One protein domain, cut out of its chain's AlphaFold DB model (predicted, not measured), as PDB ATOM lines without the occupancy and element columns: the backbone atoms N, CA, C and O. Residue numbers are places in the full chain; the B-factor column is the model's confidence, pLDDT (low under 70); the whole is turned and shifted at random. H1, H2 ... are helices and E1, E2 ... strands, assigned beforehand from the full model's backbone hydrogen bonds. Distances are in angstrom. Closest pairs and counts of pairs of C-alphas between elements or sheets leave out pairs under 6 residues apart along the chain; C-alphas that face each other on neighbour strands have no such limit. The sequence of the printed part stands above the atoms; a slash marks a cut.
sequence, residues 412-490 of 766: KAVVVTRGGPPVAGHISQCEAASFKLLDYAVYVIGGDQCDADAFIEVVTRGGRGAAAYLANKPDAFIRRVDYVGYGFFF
ATOM      1  N   LYS A 412     138.428 186.211 193.391       93.88
ATOM      2  CA  LYS A 412     139.185 185.291 192.532       93.88
ATOM      3  C   LYS A 412     138.250 184.352 191.793       93.88
ATOM      4  O   LYS A 412     138.380 184.191 190.580       93.88
ATOM      5  N   ALA A 413     137.304 183.761 192.517       94.81
ATOM      6  CA  ALA A 413     136.388 182.778 191.967       94.81
ATOM      7  C   ALA A 413     135.054 182.752 192.713       94.81
ATOM      8  O   ALA A 413     134.967 183.123 193.886       94.81
ATOM      9  N   VAL A 414     134.038 182.221 192.039       95.38
ATOM     10  CA  VAL A 414     132.872 181.631 192.693       95.38
ATOM     11  C   VAL A 414     132.859 180.137 192.418       95.38
ATOM     12  O   VAL A 414     132.950 179.720 191.264       95.38
ATOM     13  N   VAL A 415     132.743 179.338 193.473       94.50
ATOM     14  CA  VAL A 415     132.694 177.877 193.393       94.50
ATOM     15  C   VAL A 415     131.292 177.412 193.756       94.50
ATOM     16  O   VAL A 415     130.739 177.819 194.775       94.50
ATOM     17  N   VAL A 416     130.710 176.563 192.918       93.56
ATOM     18  CA  VAL A 416     129.369 176.003 193.091       93.56
ATOM     19  C   VAL A 416     129.496 174.494 193.215       93.56
ATOM     20  O   VAL A 416     130.172 173.854 192.412       93.56
ATOM     21  N   THR A 417     128.846 173.918 194.221       91.25
ATOM     22  CA  THR A 417     128.900 172.477 194.516       91.25
ATOM     23  C   THR A 417     127.530 171.975 194.964       91.25
ATOM     24  O   THR A 417     126.758 172.730 195.559       91.25
ATOM     25  N   ARG A 418     127.208 170.702 194.700       85.81
ATOM     26  CA  ARG A 418     126.040 170.051 195.312       85.81
ATOM     27  C   ARG A 418     126.375 169.658 196.750       85.81
ATOM     28  O   ARG A 418     127.047 168.652 196.984       85.81
ATOM     29  N   GLY A 419     125.890 170.449 197.703       74.38
ATOM     30  CA  GLY A 419     126.237 170.316 199.121       74.38
ATOM     31  C   GLY A 419     127.680 170.727 199.438       74.38
ATOM     32  O   GLY A 419     128.412 171.173 198.570       74.38
ATOM     33  N   GLY A 420     128.083 170.599 200.698       69.88
ATOM     34  CA  GLY A 420     129.411 170.999 201.177       69.88
ATOM     35  C   GLY A 420     129.338 171.738 202.518       69.88
ATOM     36  O   GLY A 420     128.256 172.205 202.898       69.88
ATOM     37  N   PRO A 421     130.440 171.774 203.287       69.00
ATOM     38  CA  PRO A 421     130.449 172.411 204.595       69.00
ATOM     39  C   PRO A 421     130.316 173.935 204.457       69.00
ATOM     40  O   PRO A 421     130.924 174.518 203.561       69.00
ATOM     41  N   PRO A 422     129.562 174.613 205.341       69.94
ATOM     42  CA  PRO A 422     129.591 176.066 205.386       69.94
ATOM     43  C   PRO A 422     131.006 176.532 205.740       69.94
ATOM     44  O   PRO A 422     131.640 176.020 206.664       69.94
ATOM     45  N   VAL A 423     131.483 177.516 204.994       71.00
ATOM     46  CA  VAL A 423     132.786 178.155 205.153       71.00
ATOM     47  C   VAL A 423     132.582 179.648 205.387       71.00
ATOM     48  O   VAL A 423     131.816 180.296 204.668       71.00
ATOM     49  N   ALA A 424     133.290 180.196 206.372       66.75
ATOM     50  CA  ALA A 424     133.389 181.629 206.609       66.75
ATOM     51  C   ALA A 424     134.796 181.981 207.112       66.75
ATOM     52  O   ALA A 424     135.385 181.230 207.892       66.75
ATOM     53  N   GLY A 425     135.316 183.133 206.690       74.12
ATOM     54  CA  GLY A 425     136.607 183.652 207.146       74.12
ATOM     55  C   GLY A 425     137.758 183.292 206.209       74.12
ATOM     56  O   GLY A 425     137.585 183.294 204.994       74.12
ATOM     57  N   HIS A 426     138.942 183.035 206.770       77.62
ATOM     58  CA  HIS A 426     140.148 182.764 205.989       77.62
ATOM     59  C   HIS A 426     140.391 181.260 205.845       77.62
ATOM     60  O   HIS A 426     140.669 180.580 206.831       77.62
ATOM     61  N   ILE A 427     140.336 180.750 204.616       79.00
ATOM     62  CA  ILE A 427     140.711 179.368 204.277       79.00
ATOM     63  C   ILE A 427     141.661 179.414 203.090       79.00
ATOM     64  O   ILE A 427     141.385 180.108 202.118       79.00
ATOM     65  N   SER A 428     142.781 178.690 203.160       80.88
ATOM     66  CA  SER A 428     143.790 178.671 202.087       80.88
ATOM     67  C   SER A 428     144.224 180.083 201.653       80.88
ATOM     68  O   SER A 428     144.360 180.369 200.470       80.88
ATOM     69  N   GLN A 429     144.395 180.991 202.627       86.38
ATOM     70  CA  GLN A 429     144.734 182.411 202.417       86.38
ATOM     71  C   GLN A 429     143.664 183.233 201.663       86.38
ATOM     72  O   GLN A 429     143.884 184.403 201.359       86.38
ATOM     73  N   CYS A 430     142.493 182.654 201.388       88.31
ATOM     74  CA  CYS A 430     141.362 183.328 200.764       88.31
ATOM     75  C   CYS A 430     140.393 183.868 201.814       88.31
ATOM     76  O   CYS A 430     140.002 183.143 202.730       88.31
ATOM     77  N   GLU A 431     139.935 185.101 201.621       90.56
ATOM     78  CA  GLU A 431     138.716 185.605 202.250       90.56
ATOM     79  C   GLU A 431     137.526 184.889 201.606       90.56
ATOM     80  O   GLU A 431     137.285 185.038 200.405       90.56
ATOM     81  N   ALA A 432     136.784 184.110 202.389       91.56
ATOM     82  CA  ALA A 432     135.716 183.257 201.896       91.56
ATOM     83  C   ALA A 432     134.383 183.516 202.606       91.56
ATOM     84  O   ALA A 432     134.305 183.603 203.837       91.56
ATOM     85  N   ALA A 433     133.322 183.549 201.809       92.62
ATOM     86  CA  ALA A 433     131.938 183.517 202.256       92.62
ATOM     87  C   ALA A 433     131.215 182.353 201.581       92.62
ATOM     88  O   ALA A 433     131.535 181.991 200.446       92.62
ATOM     89  N   SER A 434     130.221 181.781 202.255       91.94
ATOM     90  CA  SER A 434     129.373 180.760 201.650       91.94
ATOM     91  C   SER A 434     127.913 180.907 202.038       91.94
ATOM     92  O   SER A 434     127.583 181.379 203.125       91.94
ATOM     93  N   PHE A 435     127.040 180.490 201.131       91.38
ATOM     94  CA  PHE A 435     125.602 180.434 201.350       91.38
ATOM     95  C   PHE A 435     124.989 179.304 200.523       91.38
ATOM     96  O   PHE A 435     125.633 178.728 199.642       91.38
ATOM     97  N   LYS A 436     123.737 178.967 200.832       90.44
ATOM     98  CA  LYS A 436     122.959 177.998 200.061       90.44
ATOM     99  C   LYS A 436     121.998 178.716 199.129       90.44
ATOM    100  O   LYS A 436     121.367 179.691 199.536       90.44
ATOM    101  N   LEU A 437     121.892 178.208 197.909       90.38
ATOM    102  CA  LEU A 437     120.906 178.631 196.928       90.38
ATOM    103  C   LEU A 437     120.478 177.410 196.114       90.38
ATOM    104  O   LEU A 437     121.321 176.725 195.532       90.38
ATOM    105  N   LEU A 438     119.182 177.121 196.089       90.50
ATOM    106  CA  LEU A 438     118.608 175.863 195.620       90.50
ATOM    107  C   LEU A 438     119.316 174.665 196.287       90.50
ATOM    108  O   LEU A 438     119.539 174.663 197.498       90.50
ATOM    109  N   ASP A 439     119.690 173.640 195.520       88.56
ATOM    110  CA  ASP A 439     120.410 172.464 196.035       88.56
ATOM    111  C   ASP A 439     121.927 172.677 196.182       88.56
ATOM    112  O   ASP A 439     122.681 171.724 196.417       88.56
ATOM    113  N   TYR A 440     122.400 173.918 196.046       91.69
ATOM    114  CA  TYR A 440     123.819 174.211 195.899       91.69
ATOM    115  C   TYR A 440     124.392 174.974 197.083       91.69
ATOM    116  O   TYR A 440     123.784 175.898 197.623       91.69
ATOM    117  N   ALA A 441     125.618 174.600 197.448       91.81
ATOM    118  CA  ALA A 441     126.499 175.434 198.244       91.81
ATOM    119  C   ALA A 441     127.325 176.311 197.299       91.81
ATOM    120  O   ALA A 441     127.931 175.820 196.338       91.81
ATOM    121  N   VAL A 442     127.328 177.606 197.588       93.75
ATOM    122  CA  VAL A 442     128.001 178.641 196.809       93.75
ATOM    123  C   VAL A 442     129.094 179.243 197.668       93.75
ATOM    124  O   VAL A 442     128.812 179.702 198.772       93.75
ATOM    125  N   TYR A 443     130.322 179.261 197.160       94.00
ATOM    126  CA  TYR A 443     131.481 179.844 197.827       94.00
ATOM    127  C   TYR A 443     131.991 181.033 197.025       94.00
ATOM    128  O   TYR A 443     132.307 180.901 195.844       94.00
ATOM    129  N   VAL A 444     132.102 182.183 197.676       94.69
ATOM    130  CA  VAL A 444     132.658 183.416 197.117       94.69
ATOM    131  C   VAL A 444     134.033 183.608 197.733       94.69
ATOM    132  O   VAL A 444     134.125 183.751 198.952       94.69
ATOM    133  N   ILE A 445     135.086 183.590 196.912       94.06
ATOM    134  CA  ILE A 445     136.467 183.669 197.404       94.06
ATOM    135  C   ILE A 445     137.247 184.814 196.779       94.06
ATOM    136  O   ILE A 445     137.231 185.003 195.562       94.06
ATOM    137  N   GLY A 446     137.982 185.545 197.607       92.56
ATOM    138  CA  GLY A 446     138.840 186.642 197.182       92.56
ATOM    139  C   GLY A 446     140.045 186.851 198.091       92.56
ATOM    140  O   GLY A 446     140.351 186.022 198.945       92.56
ATOM    141  N   GLY A 447     140.739 187.966 197.883       87.56
ATOM    142  CA  GLY A 447     141.918 188.369 198.663       87.56
ATOM    143  C   GLY A 447     143.217 188.293 197.860       87.56
ATOM    144  O   GLY A 447     143.353 187.481 196.947       87.56
ATOM    145  N   ASP A 448     144.172 189.181 198.151       84.12
ATOM    146  CA  ASP A 448     145.406 189.319 197.353       84.12
ATOM    147  C   ASP A 448     146.312 188.087 197.409       84.12
ATOM    148  O   ASP A 448     146.911 187.729 196.397       84.12
ATOM    149  N   GLN A 449     146.352 187.410 198.557       87.12
ATOM    150  CA  GLN A 449     147.140 186.194 198.777       87.12
ATOM    151  C   GLN A 449     146.327 184.905 198.577       87.12
ATOM    152  O   GLN A 449     146.805 183.827 198.899       87.12
ATOM    153  N   CYS A 450     145.100 184.993 198.053       90.62
ATOM    154  CA  CYS A 450     144.214 183.837 197.930       90.62
ATOM    155  C   CYS A 450     144.791 182.751 197.010       90.62
ATOM    156  O   CYS A 450     144.955 182.966 195.803       90.62
ATOM    157  N   ASP A 451     145.009 181.559 197.573       92.62
ATOM    158  CA  ASP A 451     145.299 180.341 196.821       92.62
ATOM    159  C   ASP A 451     143.981 179.684 196.389       92.62
ATOM    160  O   ASP A 451     143.398 178.835 197.072       92.62
ATOM    161  N   ALA A 452     143.479 180.136 195.238       91.81
ATOM    162  CA  ALA A 452     142.216 179.660 194.689       91.81
ATOM    163  C   ALA A 452     142.240 178.156 194.375       91.81
ATOM    164  O   ALA A 452     141.223 177.495 194.560       91.81
ATOM    165  N   ASP A 453     143.375 177.606 193.934       92.12
ATOM    166  CA  ASP A 453     143.494 176.188 193.587       92.12
ATOM    167  C   ASP A 453     143.381 175.334 194.860       92.12
ATOM    168  O   ASP A 453     142.551 174.422 194.913       92.12
ATOM    169  N   ALA A 454     144.114 175.692 195.922       91.38
ATOM    170  CA  ALA A 454     144.013 175.016 197.214       91.38
ATOM    171  C   ALA A 454     142.612 175.145 197.830       91.38
ATOM    172  O   ALA A 454     142.104 174.191 198.422       91.38
ATOM    173  N   PHE A 455     141.959 176.304 197.702       90.94
ATOM    174  CA  PHE A 455     140.585 176.468 198.179       90.94
ATOM    175  C   PHE A 455     139.608 175.576 197.407       90.94
ATOM    176  O   PHE A 455     138.824 174.855 198.028       90.94
ATOM    177  N   ILE A 456     139.653 175.613 196.069       90.88
ATOM    178  CA  ILE A 456     138.787 174.798 195.208       90.88
ATOM    179  C   ILE A 456     138.964 173.326 195.574       90.88
ATOM    180  O   ILE A 456     137.969 172.645 195.791       90.88
ATOM    181  N   GLU A 457     140.200 172.850 195.726       88.88
ATOM    182  CA  GLU A 457     140.470 171.467 196.122       88.88
ATOM    183  C   GLU A 457     139.822 171.104 197.469       88.88
ATOM    184  O   GLU A 457     139.226 170.034 197.602       88.88
ATOM    185  N   VAL A 458     139.882 171.988 198.469       86.75
ATOM    186  CA  VAL A 458     139.276 171.749 199.789       86.75
ATOM    187  C   VAL A 458     137.757 171.609 199.701       86.75
ATOM    188  O   VAL A 458     137.206 170.682 200.294       86.75
ATOM    189  N   VAL A 459     137.073 172.501 198.980       84.88
ATOM    190  CA  VAL A 459     135.596 172.525 198.960       84.88
ATOM    191  C   VAL A 459     134.981 171.532 197.978       84.88
ATOM    192  O   VAL A 459     133.809 171.184 198.118       84.88
ATOM    193  N   THR A 460     135.748 171.050 196.999       82.44
ATOM    194  CA  THR A 460     135.274 170.041 196.041       82.44
ATOM    195  C   THR A 460     135.609 168.609 196.459       82.44
ATOM    196  O   THR A 460     135.011 167.677 195.914       82.44
ATOM    197  N   ARG A 461     136.475 168.397 197.467       71.62
ATOM    198  CA  ARG A 461     136.735 167.079 198.081       71.62
ATOM    199  C   ARG A 461     135.429 166.451 198.591       71.62
ATOM    200  O   ARG A 461     134.936 166.773 199.666       71.62
ATOM    201  N   GLY A 462     134.881 165.521 197.804       55.66
ATOM    202  CA  GLY A 462     133.637 164.793 198.092       55.66
ATOM    203  C   GLY A 462     132.396 165.254 197.311       55.66
ATOM    204  O   GLY A 462     131.358 164.600 197.405       55.66
ATOM    205  N   GLY A 463     132.481 166.326 196.515       58.12
ATOM    206  CA  GLY A 463     131.360 166.869 195.738       58.12
ATOM    207  C   GLY A 463     131.247 166.271 194.330       58.12
ATOM    208  O   GLY A 463     132.209 166.263 193.567       58.12
ATOM    209  N   ARG A 464     130.050 165.805 193.943       57.50
ATOM    210  CA  ARG A 464     129.715 165.476 192.542       57.50
ATOM    211  C   ARG A 464     129.071 166.706 191.896       57.50
ATOM    212  O   ARG A 464     128.082 167.201 192.425       57.50
ATOM    213  N   GLY A 465     129.606 167.184 190.770       63.31
ATOM    214  CA  GLY A 465     129.017 168.304 190.015       63.31
ATOM    215  C   GLY A 465     129.514 169.697 190.414       63.31
ATOM    216  O   GLY A 465     128.736 170.646 190.413       63.31
ATOM    217  N   ALA A 466     130.794 169.827 190.775       86.69
ATOM    218  CA  ALA A 466     131.393 171.123 191.079       86.69
ATOM    219  C   ALA A 466     131.686 171.948 189.812       86.69
ATOM    220  O   ALA A 466     132.100 171.394 188.786       86.69
ATOM    221  N   ALA A 467     131.536 173.268 189.923       93.88
ATOM    222  CA  ALA A 467     131.967 174.249 188.932       93.88
ATOM    223  C   ALA A 467     132.668 175.434 189.607       93.88
ATOM    224  O   ALA A 467     132.298 175.832 190.711       93.88
ATOM    225  N   ALA A 468     133.670 176.002 188.941       95.81
ATOM    226  CA  ALA A 468     134.397 177.179 189.389       95.81
ATOM    227  C   ALA A 468     134.403 178.243 188.287       95.81
ATOM    228  O   ALA A 468     134.886 178.014 187.178       95.81
ATOM    229  N   TYR A 469     133.885 179.424 188.612       96.50
ATOM    230  CA  TYR A 469     133.837 180.573 187.718       96.50
ATOM    231  C   TYR A 469     134.851 181.618 188.168       96.50
ATOM    232  O   TYR A 469     134.712 182.198 189.245       96.50
ATOM    233  N   LEU A 470     135.871 181.860 187.352       96.44
ATOM    234  CA  LEU A 470     136.937 182.810 187.654       96.44
ATOM    235  C   LEU A 470     136.512 184.219 187.238       96.44
ATOM    236  O   LEU A 470     135.991 184.435 186.143       96.44
ATOM    237  N   ALA A 471     136.736 185.192 188.113       94.81
ATOM    238  CA  ALA A 471     136.333 186.568 187.854       94.81
ATOM    239  C   ALA A 471     137.390 187.295 187.005       94.81
ATOM    240  O   ALA A 471     138.560 187.355 187.385       94.81
ATOM    241  N   ASN A 472     136.972 187.855 185.865       94.94
ATOM    242  CA  ASN A 472     137.799 188.667 184.956       94.94
ATOM    243  C   ASN A 472     139.078 187.965 184.447       94.94
ATOM    244  O   ASN A 472     140.101 188.613 184.232       94.94
ATOM    245  N   LYS A 473     139.052 186.634 184.280       95.62
ATOM    246  CA  LYS A 473     140.206 185.834 183.818       95.62
ATOM    247  C   LYS A 473     139.885 184.968 182.596       95.62
ATOM    248  O   LYS A 473     140.012 183.748 182.679       95.62
ATOM    249  N   PRO A 474     139.492 185.555 181.451       97.56
ATOM    250  CA  PRO A 474     139.195 184.767 180.253       97.56
ATOM    251  C   PRO A 474     140.421 184.001 179.726       97.56
ATOM    252  O   PRO A 474     140.276 183.018 179.013       97.56
ATOM    253  N   ASP A 475     141.633 184.415 180.085       97.44
ATOM    254  CA  ASP A 475     142.905 183.864 179.617       97.44
ATOM    255  C   ASP A 475     143.533 182.800 180.530       97.44
ATOM    256  O   ASP A 475     144.516 182.164 180.136       97.44
ATOM    257  N   ALA A 476     143.010 182.640 181.749       96.19
ATOM    258  CA  ALA A 476     143.601 181.825 182.811       96.19
ATOM    259  C   ALA A 476     142.531 181.309 183.797       96.19
ATOM    260  O   ALA A 476     142.648 181.481 185.018       96.19
ATOM    261  N   PHE A 477     141.450 180.723 183.270       97.75
ATOM    262  CA  PHE A 477     140.326 180.238 184.081       97.75
ATOM    263  C   PHE A 477     140.380 178.741 184.421       97.75
ATOM    264  O   PHE A 477     139.728 178.328 185.374       97.75
ATOM    265  N   ILE A 478     141.160 177.925 183.705       97.56
ATOM    266  CA  ILE A 478     141.295 176.490 184.002       97.56
ATOM    267  C   ILE A 478     142.331 176.312 185.123       97.56
ATOM    268  O   ILE A 478     143.502 176.648 184.952       97.56
ATOM    269  N   ARG A 479     141.905 175.811 186.291       94.75
ATOM    270  CA  ARG A 479     142.778 175.603 187.467       94.75
ATOM    271  C   ARG A 479     143.250 174.165 187.597       94.75
ATOM    272  O   ARG A 479     142.704 173.271 186.959       94.75
ATOM    273  N   ARG A 480     144.263 173.919 188.435       92.50
ATOM    274  CA  ARG A 480     144.923 172.604 188.573       92.50
ATOM    275  C   ARG A 480     144.168 171.632 189.486       92.50
ATOM    276  O   ARG A 480     144.788 170.811 190.155       92.50
ATOM    277  N   VAL A 481     142.838 171.698 189.486       91.69
ATOM    278  CA  VAL A 481     141.969 170.805 190.264       91.69
ATOM    279  C   VAL A 481     141.098 169.992 189.309       91.69
ATOM    280  O   VAL A 481     140.474 170.543 188.399       91.69
ATOM    281  N   ASP A 482     141.092 168.674 189.492       92.75
ATOM    282  CA  ASP A 482     140.276 167.743 188.707       92.75
ATOM    283  C   ASP A 482     138.820 167.709 189.194       92.75
ATOM    284  O   ASP A 482     138.507 168.114 190.311       92.75
ATOM    285  N   TYR A 483     137.930 167.173 188.358       90.75
ATOM    286  CA  TYR A 483     136.500 166.989 188.615       90.75
ATOM    287  C   TYR A 483     135.759 168.299 188.912       90.75
ATOM    288  O   TYR A 483     134.818 168.325 189.708       90.75
ATOM    289  N   VAL A 484     136.158 169.377 188.233       93.50
ATOM    290  CA  VAL A 484     135.539 170.707 188.295       93.50
ATOM    291  C   VAL A 484     135.321 171.219 186.872       93.50
ATOM    292  O   VAL A 484     136.222 171.131 186.045       93.50
ATOM    293  N   GLY A 485     134.127 171.744 186.582       95.50
ATOM    294  CA  GLY A 485     133.887 172.514 185.357       95.50
ATOM    295  C   GLY A 485     134.401 173.941 185.529       95.50
ATOM    296  O   GLY A 485     134.081 174.579 186.530       95.50
ATOM    297  N   TYR A 486     135.196 174.446 184.589       97.75
ATOM    298  CA  TYR A 486     135.766 175.789 184.678       97.75
ATOM    299  C   TYR A 486     135.090 176.756 183.717       97.75
ATOM    300  O   TYR A 486     134.912 176.468 182.537       97.75
ATOM    301  N   GLY A 487     134.787 177.947 184.217       97.44
ATOM    302  CA  GLY A 487     134.327 179.063 183.405       97.44
ATOM    303  C   GLY A 487     134.835 180.391 183.937       97.44
ATOM    304  O   GLY A 487     135.617 180.450 184.885       97.44
ATOM    305  N   PHE A 488     134.366 181.480 183.343       96.75
ATOM    306  CA  PHE A 488     134.655 182.827 183.822       96.75
ATOM    307  C   PHE A 488     133.440 183.732 183.680       96.75
ATOM    308  O   PHE A 488     132.487 183.432 182.967       96.75
ATOM    309  N   PHE A 489     133.471 184.858 184.373       94.06
ATOM    310  CA  PHE A 489     132.474 185.909 184.231       94.06
ATOM    311  C   PHE A 489     133.118 187.260 184.497       94.06
ATOM    312  O   PHE A 489     134.166 187.345 185.149       94.06
ATOM    313  N   PHE A 490     132.487 188.306 183.981       92.25
ATOM    314  CA  PHE A 490     132.955 189.667 184.170       92.25
ATOM    315  C   PHE A 490     132.157 190.334 185.275       92.25
ATOM    316  O   PHE A 490     130.930 190.267 185.316       92.25
TER     317      PHE A 490
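What this domain is: This is residues 412 to 490 of the 766 residues of the protein "Type III-A CRISPR-associated protein Cas10/Csm1" of Pyrobaculum sp (UniProt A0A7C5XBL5). A strongly twisted sheet of six strands curls round one helix, H1, which packs on one face and leaves the other bare. The printed part has 79 residues, running E1, E2, E3, E4, H1, E5, E6; the mixed sheet's order is E2, E3, E4, E1, E5, E6, with E5 and E6 parallel. The class is mostly strand. The whole is compact, radius of gyration of the C-alphas 11.3 A, spanning 30 by 24 by 21 A.

How they stand to each other: E1, residues 412 to 418, is antiparallel to E4, residues 440 to 446, at 165 degrees, with N 443 and O 415 2.8 A apart, and to E5, residues 466 to 471, at 161 degrees, with N 416 and O 467 2.8 A apart. E3, residues 430 to 437, forms hairpins with E4, N 444 and O 433 being 2.8 A apart, and with edge strand E2, residues 425 to 427, N 432 and O 425 being 2.8 A apart. E2, E3 and E4 are a meander, each strand the antiparallel neighbour of the one before; with E1 beside E4 they make a Greek key. Edge strand E6, residues 484 to 489, is parallel to E5 at 27 degrees, with N 468 and O 485 2.8 A apart. H1, residues 452 to 460, is on the sheet; its closest C-alphas to E1 are Ala 452 and Lys 412, 6.7 A. E4, H1 and E5 form a split strand-helix-strand unit, E1 between its parallel strands, with a right-handed crossover. In H1 every O i to N i+4 pair is within hydrogen-bond range. E2 and E6 are apart.

Where its parts are: E1 begins at C-alpha 412 (139.185, 185.291, 192.532) and measures 20.3 A, E2 6.6 A, E3 21.3 A, E4 19.5 A, H1 11.9 A, E5 16.5 A and E6 16.0 A, ending at C-alpha 489 (132.474, 185.909, 184.231).

The domain as a whole: The C-alphas farthest apart, Leu 438 and Gln 449, are 30.5 A apart. The printed part has no cut; the link E5 to E6, residues 472 to 483, is long. Residues 420 to 422, 424 and 462 to 465 have pLDDT under 70.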